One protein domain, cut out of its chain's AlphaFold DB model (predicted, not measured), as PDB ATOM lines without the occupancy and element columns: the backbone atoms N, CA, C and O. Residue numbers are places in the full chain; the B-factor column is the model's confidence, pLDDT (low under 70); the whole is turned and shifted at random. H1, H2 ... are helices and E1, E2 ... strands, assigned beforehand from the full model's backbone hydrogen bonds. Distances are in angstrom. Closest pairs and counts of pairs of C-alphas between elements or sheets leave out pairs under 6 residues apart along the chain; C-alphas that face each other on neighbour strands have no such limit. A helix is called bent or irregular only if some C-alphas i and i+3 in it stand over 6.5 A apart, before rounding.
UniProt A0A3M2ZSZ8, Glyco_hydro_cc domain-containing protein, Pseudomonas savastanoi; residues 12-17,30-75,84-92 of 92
ATOM      1  N   PHE A  12     159.499 207.711 281.919       98.69
ATOM      2  CA  PHE A  12     160.922 207.917 282.150       98.69
ATOM      3  C   PHE A  12     161.742 207.833 280.870       98.69
ATOM      4  O   PHE A  12     161.522 206.978 280.010       98.69
ATOM      5  N   TRP A  13     162.762 208.685 280.805       98.69
ATOM      6  CA  TRP A  13     163.995 208.382 280.091       98.69
ATOM      7  C   TRP A  13     165.077 208.127 281.143       98.69
ATOM      8  O   TRP A  13     165.283 208.968 282.019       98.69
ATOM      9  N   VAL A  14     165.757 206.983 281.078       98.75
ATOM     10  CA  VAL A  14     166.878 206.654 281.973       98.75
ATOM     11  C   VAL A  14     168.177 207.011 281.261       98.75
ATOM     12  O   VAL A  14     168.800 206.180 280.608       98.75
ATOM     13  N   THR A  15     168.537 208.291 281.298       98.62
ATOM     14  CA  THR A  15     169.556 208.860 280.400       98.62
ATOM     15  C   THR A  15     171.001 208.559 280.787       98.62
ATOM     16  O   THR A  15     171.885 208.824 279.983       98.62
ATOM     17  N   GLU A  16     171.242 208.005 281.974       98.69
ATOM     18  CA  GLU A  16     172.535 207.452 282.380       98.69
ATOM     19  C   GLU A  16     172.291 206.268 283.318       98.69
ATOM     20  O   GLU A  16     171.557 206.389 284.302       98.69
ATOM     21  N   PHE A  17     172.897 205.120 283.018       98.81
ATOM     22  CA  PHE A  17     172.965 203.994 283.943       98.81
ATOM     23  C   PHE A  17     174.183 203.110 283.662       98.81
ATOM     24  O   PHE A  17     174.591 202.933 282.514       98.81
ATOM     25  N   ASP A  30     183.758 194.582 290.051       98.19
ATOM     26  CA  ASP A  30     185.218 194.531 289.920       98.19
ATOM     27  C   ASP A  30     185.690 193.655 288.746       98.19
ATOM     28  O   ASP A  30     186.892 193.475 288.555       98.19
ATOM     29  N   THR A  31     184.763 193.147 287.922       98.50
ATOM     30  CA  THR A  31     185.069 192.431 286.675       98.50
ATOM     31  C   THR A  31     184.104 192.796 285.545       98.50
ATOM     32  O   THR A  31     182.981 193.256 285.776       98.50
ATOM     33  N   VAL A  32     184.522 192.543 284.300       98.50
ATOM     34  CA  VAL A  32     183.681 192.749 283.110       98.50
ATOM     35  C   VAL A  32     182.475 191.805 283.090       98.50
ATOM     36  O   VAL A  32     181.393 192.205 282.666       98.50
ATOM     37  N   GLU A  33     182.606 190.579 283.600       98.81
ATOM     38  CA  GLU A  33     181.510 189.607 283.686       98.81
ATOM     39  C   GLU A  33     180.400 190.107 284.606       98.81
ATOM     40  O   GLU A  33     179.225 190.030 284.242       98.81
ATOM     41  N   LYS A  34     180.762 190.684 285.760       98.75
ATOM     42  CA  LYS A  34     179.791 191.296 286.672       98.75
ATOM     43  C   LYS A  34     179.097 192.493 286.028       98.75
ATOM     44  O   LYS A  34     177.878 192.619 286.148       98.75
ATOM     45  N   GLN A  35     179.834 193.330 285.291       98.88
ATOM     46  CA  GLN A  35     179.227 194.473 284.602       98.88
ATOM     47  C   GLN A  35     178.294 194.034 283.464       98.88
ATOM     48  O   GLN A  35     177.215 194.601 283.297       98.88
ATOM     49  N   LYS A  36     178.650 192.979 282.719       98.88
ATOM     50  CA  LYS A  36     177.768 192.363 281.714       98.88
ATOM     51  C   LYS A  36     176.507 191.782 282.349       98.88
ATOM     52  O   LYS A  36     175.420 192.007 281.825       98.88
ATOM     53  N   GLN A  37     176.631 191.078 283.475       98.81
ATOM     54  CA  GLN A  37     175.472 190.546 284.194       98.81
ATOM     55  C   GLN A  37     174.506 191.676 284.584       98.81
ATOM     56  O   GLN A  37     173.323 191.614 284.255       98.81
ATOM     57  N   GLN A  38     175.017 192.740 285.207       98.81
ATOM     58  CA  GLN A  38     174.200 193.896 285.583       98.81
ATOM     59  C   GLN A  38     173.610 194.621 284.370       98.81
ATOM     60  O   GLN A  38     172.439 194.988 284.391       98.81
ATOM     61  N   MET A  39     174.368 194.775 283.281       98.88
ATOM     62  CA  MET A  39     173.852 195.332 282.032       98.88
ATOM     63  C   MET A  39     172.654 194.534 281.507       98.88
ATOM     64  O   MET A  39     171.639 195.139 281.170       98.88
ATOM     65  N   ALA A  40     172.750 193.203 281.459       98.88
ATOM     66  CA  ALA A  40     171.671 192.351 280.963       98.88
ATOM     67  C   ALA A  40     170.408 192.474 281.828       98.88
ATOM     68  O   ALA A  40     169.313 192.654 281.299       98.88
ATOM     69  N   GLU A  41     170.568 192.431 283.154       98.75
ATOM     70  CA  GLU A  41     169.468 192.566 284.116       98.75
ATOM     71  C   GLU A  41     168.788 193.943 284.014       98.75
ATOM     72  O   GLU A  41     167.556 194.037 283.965       98.75
ATOM     73  N   MET A  42     169.578 195.018 283.939       98.75
ATOM     74  CA  MET A  42     169.066 196.385 283.828       98.75
ATOM     75  C   MET A  42     168.374 196.618 282.485       98.75
ATOM     76  O   MET A  42     167.257 197.123 282.476       98.75
ATOM     77  N   VAL A  43     168.990 196.221 281.366       98.75
ATOM     78  CA  VAL A  43     168.391 196.356 280.028       98.75
ATOM     79  C   VAL A  43     167.090 195.565 279.939       98.75
ATOM     80  O   VAL A  43     166.072 196.145 279.579       98.75
ATOM     81  N   ALA A  44     167.067 194.299 280.369       98.56
ATOM     82  CA  ALA A  44     165.841 193.498 280.375       98.56
ATOM     83  C   ALA A  44     164.729 194.140 281.221       98.56
ATOM     84  O   ALA A  44     163.567 194.149 280.819       98.56
ATOM     85  N   THR A  45     165.080 194.722 282.372       98.31
ATOM     86  CA  THR A  45     164.122 195.453 283.213       98.31
ATOM     87  C   THR A  45     163.583 196.695 282.504       98.31
ATOM     88  O   THR A  45     162.383 196.947 282.550       98.31
ATOM     89  N   LEU A  46     164.450 197.490 281.872       98.50
ATOM     90  CA  LEU A  46     164.052 198.724 281.190       98.50
ATOM     91  C   LEU A  46     163.194 198.435 279.954       98.50
ATOM     92  O   LEU A  46     162.202 199.126 279.755       98.50
ATOM     93  N   GLU A  47     163.513 197.384 279.202       98.44
ATOM     94  CA  GLU A  47     162.730 196.914 278.055       98.44
ATOM     95  C   GLU A  47     161.329 196.424 278.458       98.44
ATOM     96  O   GLU A  47     160.347 196.674 277.763       98.44
ATOM     97  N   GLN A  48     161.186 195.756 279.609       97.69
ATOM     98  CA  GLN A  48     159.887 195.257 280.091       97.69
ATOM     99  C   GLN A  48     158.971 196.347 280.667       97.69
ATOM    100  O   GLN A  48     157.778 196.111 280.885       97.69
ATOM    101  N   ARG A  49     159.505 197.534 280.962       97.81
ATOM    102  CA  ARG A  49     158.756 198.608 281.612       97.81
ATOM    103  C   ARG A  49     158.057 199.496 280.595       97.81
ATOM    104  O   ARG A  49     158.676 200.325 279.945       97.81
ATOM    105  N   THR A  50     156.729 199.435 280.571       97.38
ATOM    106  CA  THR A  50     155.894 200.294 279.711       97.38
ATOM    107  C   THR A  50     155.981 201.788 280.044       97.38
ATOM    108  O   THR A  50     155.572 202.624 279.242       97.38
ATOM    109  N   ASP A  51     156.502 202.143 281.223       98.12
ATOM    110  CA  ASP A  51     156.737 203.524 281.641       98.12
ATOM    111  C   ASP A  51     158.162 204.019 281.351       98.12
ATOM    112  O   ASP A  51     158.467 205.168 281.669       98.12
ATOM    113  N   VAL A  52     159.026 203.210 280.727       98.56
ATOM    114  CA  VAL A  52     160.351 203.619 280.242       98.56
ATOM    115  C   VAL A  52     160.300 203.740 278.723       98.56
ATOM    116  O   VAL A  52     160.060 202.772 278.018       98.56
ATOM    117  N   PHE A  53     160.540 204.944 278.203       98.19
ATOM    118  CA  PHE A  53     160.530 205.182 276.756       98.19
ATOM    119  C   PHE A  53     161.912 205.000 276.117       98.19
ATOM    120  O   PHE A  53     162.015 204.530 274.991       98.19
ATOM    121  N   ARG A  54     162.977 205.428 276.807       98.56
ATOM    122  CA  ARG A  54     164.369 205.330 276.340       98.56
ATOM    123  C   ARG A  54     165.331 205.197 277.507       98.56
ATOM    124  O   ARG A  54     165.060 205.683 278.607       98.56
ATOM    125  N   TYR A  55     166.493 204.625 277.231       98.81
ATOM    126  CA  TYR A  55     167.609 204.572 278.160       98.81
ATOM    127  C   TYR A  55     168.941 204.780 277.437       98.81
ATOM    128  O   TYR A  55     169.031 204.587 276.226       98.81
ATOM    129  N   ALA A  56     169.974 205.187 278.169       98.88
ATOM    130  CA  ALA A  56     171.320 205.343 277.632       98.88
ATOM    131  C   ALA A  56     172.364 204.836 278.633       98.88
ATOM    132  O   ALA A  56     172.442 205.300 279.770       98.88
ATOM    133  N   TRP A  57     173.152 203.852 278.192       98.88
ATOM    134  CA  TRP A  57     174.266 203.315 278.965       98.88
ATOM    135  C   TRP A  57     175.370 204.366 279.113       98.88
ATOM    136  O   TRP A  57     175.738 205.030 278.139       98.88
ATOM    137  N   PHE A  58     175.934 204.483 280.313       98.81
ATOM    138  CA  PHE A  58     177.076 205.355 280.567       98.81
ATOM    139  C   PHE A  58     178.362 204.510 280.628       98.81
ATOM    140  O   PHE A  58     178.552 203.751 281.569       98.81
ATOM    141  N   THR A  59     179.286 204.581 279.663       98.69
ATOM    142  CA  THR A  59     179.412 205.570 278.575       98.69
ATOM    143  C   THR A  59     180.164 204.992 277.367       98.69
ATOM    144  O   THR A  59     180.531 203.819 277.335       98.69
ATOM    145  N   GLY A  60     180.426 205.816 276.350       98.69
ATOM    146  CA  GLY A  60     181.245 205.430 275.203       98.69
ATOM    147  C   GLY A  60     182.664 205.016 275.609       98.69
ATOM    148  O   GLY A  60     183.086 203.910 275.284       98.69
ATOM    149  N   ARG A  61     183.405 205.886 276.308       98.62
ATOM    150  CA  ARG A  61     184.779 205.635 276.783       98.62
ATOM    151  C   ARG A  61     185.043 206.362 278.095       98.62
ATOM    152  O   ARG A  61     184.592 207.496 278.251       98.62
ATOM    153  N   MET A  62     185.849 205.773 278.970       98.31
ATOM    154  CA  MET A  62     186.419 206.455 280.132       98.31
ATOM    155  C   MET A  62     187.785 205.892 280.530       98.31
ATOM    156  O   MET A  62     188.152 204.787 280.145       98.31
ATOM    157  N   ASN A  63     188.554 206.688 281.273       97.19
ATOM    158  CA  ASN A  63     189.847 206.297 281.824       97.19
ATOM    159  C   ASN A  63     190.131 207.107 283.108       97.19
ATOM    160  O   ASN A  63     190.129 208.339 283.030       97.19
ATOM    161  N   PRO A  64     190.405 206.470 284.261       97.62
ATOM    162  CA  PRO A  64     190.349 205.023 284.497       97.62
ATOM    163  C   PRO A  64     188.923 204.465 284.348       97.62
ATOM    164  O   PRO A  64     187.953 205.195 284.529       97.62
ATOM    165  N   ASP A  65     188.812 203.174 284.025       98.44
ATOM    166  CA  ASP A  65     187.534 202.453 283.913       98.44
ATOM    167  C   ASP A  65     187.471 201.277 284.909       98.44
ATOM    168  O   ASP A  65     187.557 200.113 284.511       98.44
ATOM    169  N   PRO A  66     187.391 201.556 286.225       98.19
ATOM    170  CA  PRO A  66     187.481 200.521 287.258       98.19
ATOM    171  C   PRO A  66     186.280 199.562 287.272       98.19
ATOM    172  O   PRO A  66     186.381 198.478 287.836       98.19
ATOM    173  N   HIS A  67     185.162 199.950 286.647       98.69
ATOM    174  CA  HIS A  67     183.916 199.179 286.589       98.69
ATOM    175  C   HIS A  67     183.575 198.734 285.161       98.69
ATOM    176  O   HIS A  67     182.422 198.416 284.871       98.69
ATOM    177  N   PHE A  68     184.560 198.740 284.257       98.75
ATOM    178  CA  PHE A  68     184.456 198.195 282.900       98.75
ATOM    179  C   PHE A  68     183.260 198.738 282.099       98.75
ATOM    180  O   PHE A  68     182.614 197.989 281.376       98.75
ATOM    181  N   SER A  69     182.928 200.024 282.248       98.81
ATOM    182  CA  SER A  69     181.714 200.653 281.706       98.81
ATOM    183  C   SER A  69     181.853 201.175 280.272       98.81
ATOM    184  O   SER A  69     180.851 201.561 279.668       98.81
ATOM    185  N   SER A  70     183.060 201.210 279.704       98.88
ATOM    186  CA  SER A  70     183.292 201.696 278.336       98.88
ATOM    187  C   SER A  70     182.732 200.735 277.283       98.88
ATOM    188  O   SER A  70     183.137 199.573 277.207       98.88
ATOM    189  N   LEU A  71     181.855 201.228 276.402       98.88
ATOM    190  CA  LEU A  71     181.357 200.464 275.244       98.88
ATOM    191  C   LEU A  71     182.351 200.429 274.071       98.88
ATOM    192  O   LEU A  71     182.266 199.566 273.198       98.88
ATOM    193  N   LEU A  72     183.294 201.369 274.017       98.88
ATOM    194  CA  LEU A  72     184.260 201.517 272.931       98.88
ATOM    195  C   LEU A  72     185.699 201.473 273.466       98.88
ATOM    196  O   LEU A  72     185.968 201.946 274.567       98.88
ATOM    197  N   ASN A  73     186.632 200.939 272.672       96.69
ATOM    198  CA  ASN A  73     188.076 201.021 272.934       96.69
ATOM    199  C   ASN A  73     188.736 202.021 271.967       96.69
ATOM    200  O   ASN A  73     188.530 203.222 272.100       96.69
ATOM    201  N   ASN A  74     189.490 201.570 270.968       97.25
ATOM    202  CA  ASN A  74     190.008 202.426 269.909       97.25
ATOM    203  C   ASN A  74     188.864 203.008 269.059       97.25
ATOM    204  O   ASN A  74     187.689 202.637 269.183       97.25
ATOM    205  N   GLU A  75     189.185 203.969 268.201       98.25
ATOM    206  CA  GLU A  75     188.217 204.529 267.261       98.25
ATOM    207  C   GLU A  75     187.576 203.424 266.403       98.25
ATOM    208  O   GLU A  75     188.257 202.530 265.904       98.25
ATOM    209  N   TYR A  84     178.369 193.242 273.642       98.88
ATOM    210  CA  TYR A  84     177.307 192.632 274.429       98.88
ATOM    211  C   TYR A  84     176.053 193.513 274.480       98.88
ATOM    212  O   TYR A  84     174.983 193.028 274.119       98.88
ATOM    213  N   TYR A  85     176.183 194.804 274.807       98.88
ATOM    214  CA  TYR A  85     175.071 195.766 274.859       98.88
ATOM    215  C   TYR A  85     174.240 195.777 273.572       98.88
ATOM    216  O   TYR A  85     173.018 195.687 273.624       98.88
ATOM    217  N   LEU A  86     174.907 195.821 272.413       98.56
ATOM    218  CA  LEU A  86     174.245 195.842 271.104       98.56
ATOM    219  C   LEU A  86     173.626 194.495 270.696       98.56
ATOM    220  O   LEU A  86     172.878 194.445 269.726       98.56
ATOM    221  N   SER A  87     173.964 193.406 271.393       98.69
ATOM    222  CA  SER A  87     173.432 192.062 271.129       98.69
ATOM    223  C   SER A  87     172.244 191.680 272.014       98.69
ATOM    224  O   SER A  87     171.636 190.634 271.787       98.69
ATOM    225  N   LEU A  88     171.934 192.485 273.037       98.69
ATOM    226  CA  LEU A  88     170.837 192.202 273.958       98.69
ATOM    227  C   LEU A  88     169.477 192.295 273.241       98.69
ATOM    228  O   LEU A  88     169.311 193.122 272.342       98.69
ATOM    229  N   PRO A  89     168.499 191.454 273.626       98.25
ATOM    230  CA  PRO A  89     167.146 191.541 273.091       98.25
ATOM    231  C   PRO A  89     166.477 192.856 273.512       98.25
ATOM    232  O   PRO A  89     166.759 193.382 274.588       98.25
ATOM    233  N   TYR A  90     165.561 193.334 272.675       97.31
ATOM    234  CA  TYR A  90     164.748 194.529 272.900       97.31
ATOM    235  C   TYR A  90     163.277 194.237 272.575       97.31
ATOM    236  O   TYR A  90     162.978 193.283 271.847       97.31
ATOM    237  N   ASN A  91     162.365 195.038 273.121       92.06
ATOM    238  CA  ASN A  91     160.949 195.021 272.774       92.06
ATOM    239  C   ASN A  91     160.684 196.046 271.658       92.06
ATOM    240  O   ASN A  91     161.124 197.192 271.745       92.06
ATOM    241  N   GLU A  92     159.985 195.620 270.603       69.81
ATOM    242  CA  GLU A  92     159.546 196.489 269.493       69.81
ATOM    243  C   GLU A  92     158.296 197.315 269.825       69.81
ATOM    244  O   GLU A  92     157.391 196.791 270.518       69.81
TER     245      GLU A  92
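What this domain is: This is residues 12 to 17, 30 to 75 and 84 to 92 of the 92 residues of the protein "Glyco_hydro_cc domain-containing protein" of Pseudomonas savastanoi (UniProt A0A3M2ZSZ8). One long helix, H1, runs alongside a narrow ribbon of two parallel strands, E1 and E2; after H1 the backbone folds back through residues 49 to 51 and returns along the helix as E2. Residues 58 to 75 run on past the end of the ribbon and loop back toward the beginning of H1, with residue 68 close to it, while a separate piece, residues 84 to 92, runs beside H1 with no named element. The printed part has 61 residues, with the order E1, H1, E2 along the chain and a sheet of order E1, E2, parallel. The class is mixed, helices and strands, with under half of the residues, 29 of 61, in named elements. The whole is only just compact, close to loose, with a radius of gyration of the C-alphas of 12.2 A, and its outline is elongated, with spans of 35 by 19 by 18 A.

Where its parts are: E1 is residues 12 to 17, 12.8 A from first to last C-alpha, and begins with the C-alpha of Phe 12 at (160.922, 207.917, 282.150). H1 is residues 32 to 48, 24.1 A long, with C-alpha 32 at (183.681, 192.749, 283.110). E2 is residues 52 to 57, 14.0 A long, and ends with the C-alpha of Trp 57 at (174.266, 203.315, 278.965).

How they stand to each other: E1 and E2 are parallel neighbours, with 13 degrees between their N-to-C directions. The C-alphas of Val 14 and Tyr 55 face each other at 4.4 A. Between these strands N 14 and O 54 are within hydrogen-bond range at 2.9 A, and so are N 53 and O 12 at 2.9 A. The closest C-alphas of H1 and E2 are those of Leu 46 and Val 52, 6.2 A apart, and the centres of the two elements are 12.7 A apart. E1 and H1 are near each other, with 6 pairs of C-alphas within 10 A. H1 is not bent, and in it every O i to N i+4 pair is within hydrogen-bond range.

The domain as a whole: The C-alphas farthest apart are those of Thr 50 and Asn 74, at 35.6 A. Residues 18 to 29 are not printed, and C-alphas 17 and 30 are 16.6 A apart across that cut, which falls in the link from E1 to H1. Residues 76 to 83 are not printed either, and C-alphas 75 and 84 are 17.7 A apart. The link from H1 to E2, three residues, is tight. The mean pLDDT of the printed part is 97.9, and one residue, Glu 92, the chain's last, is under 70.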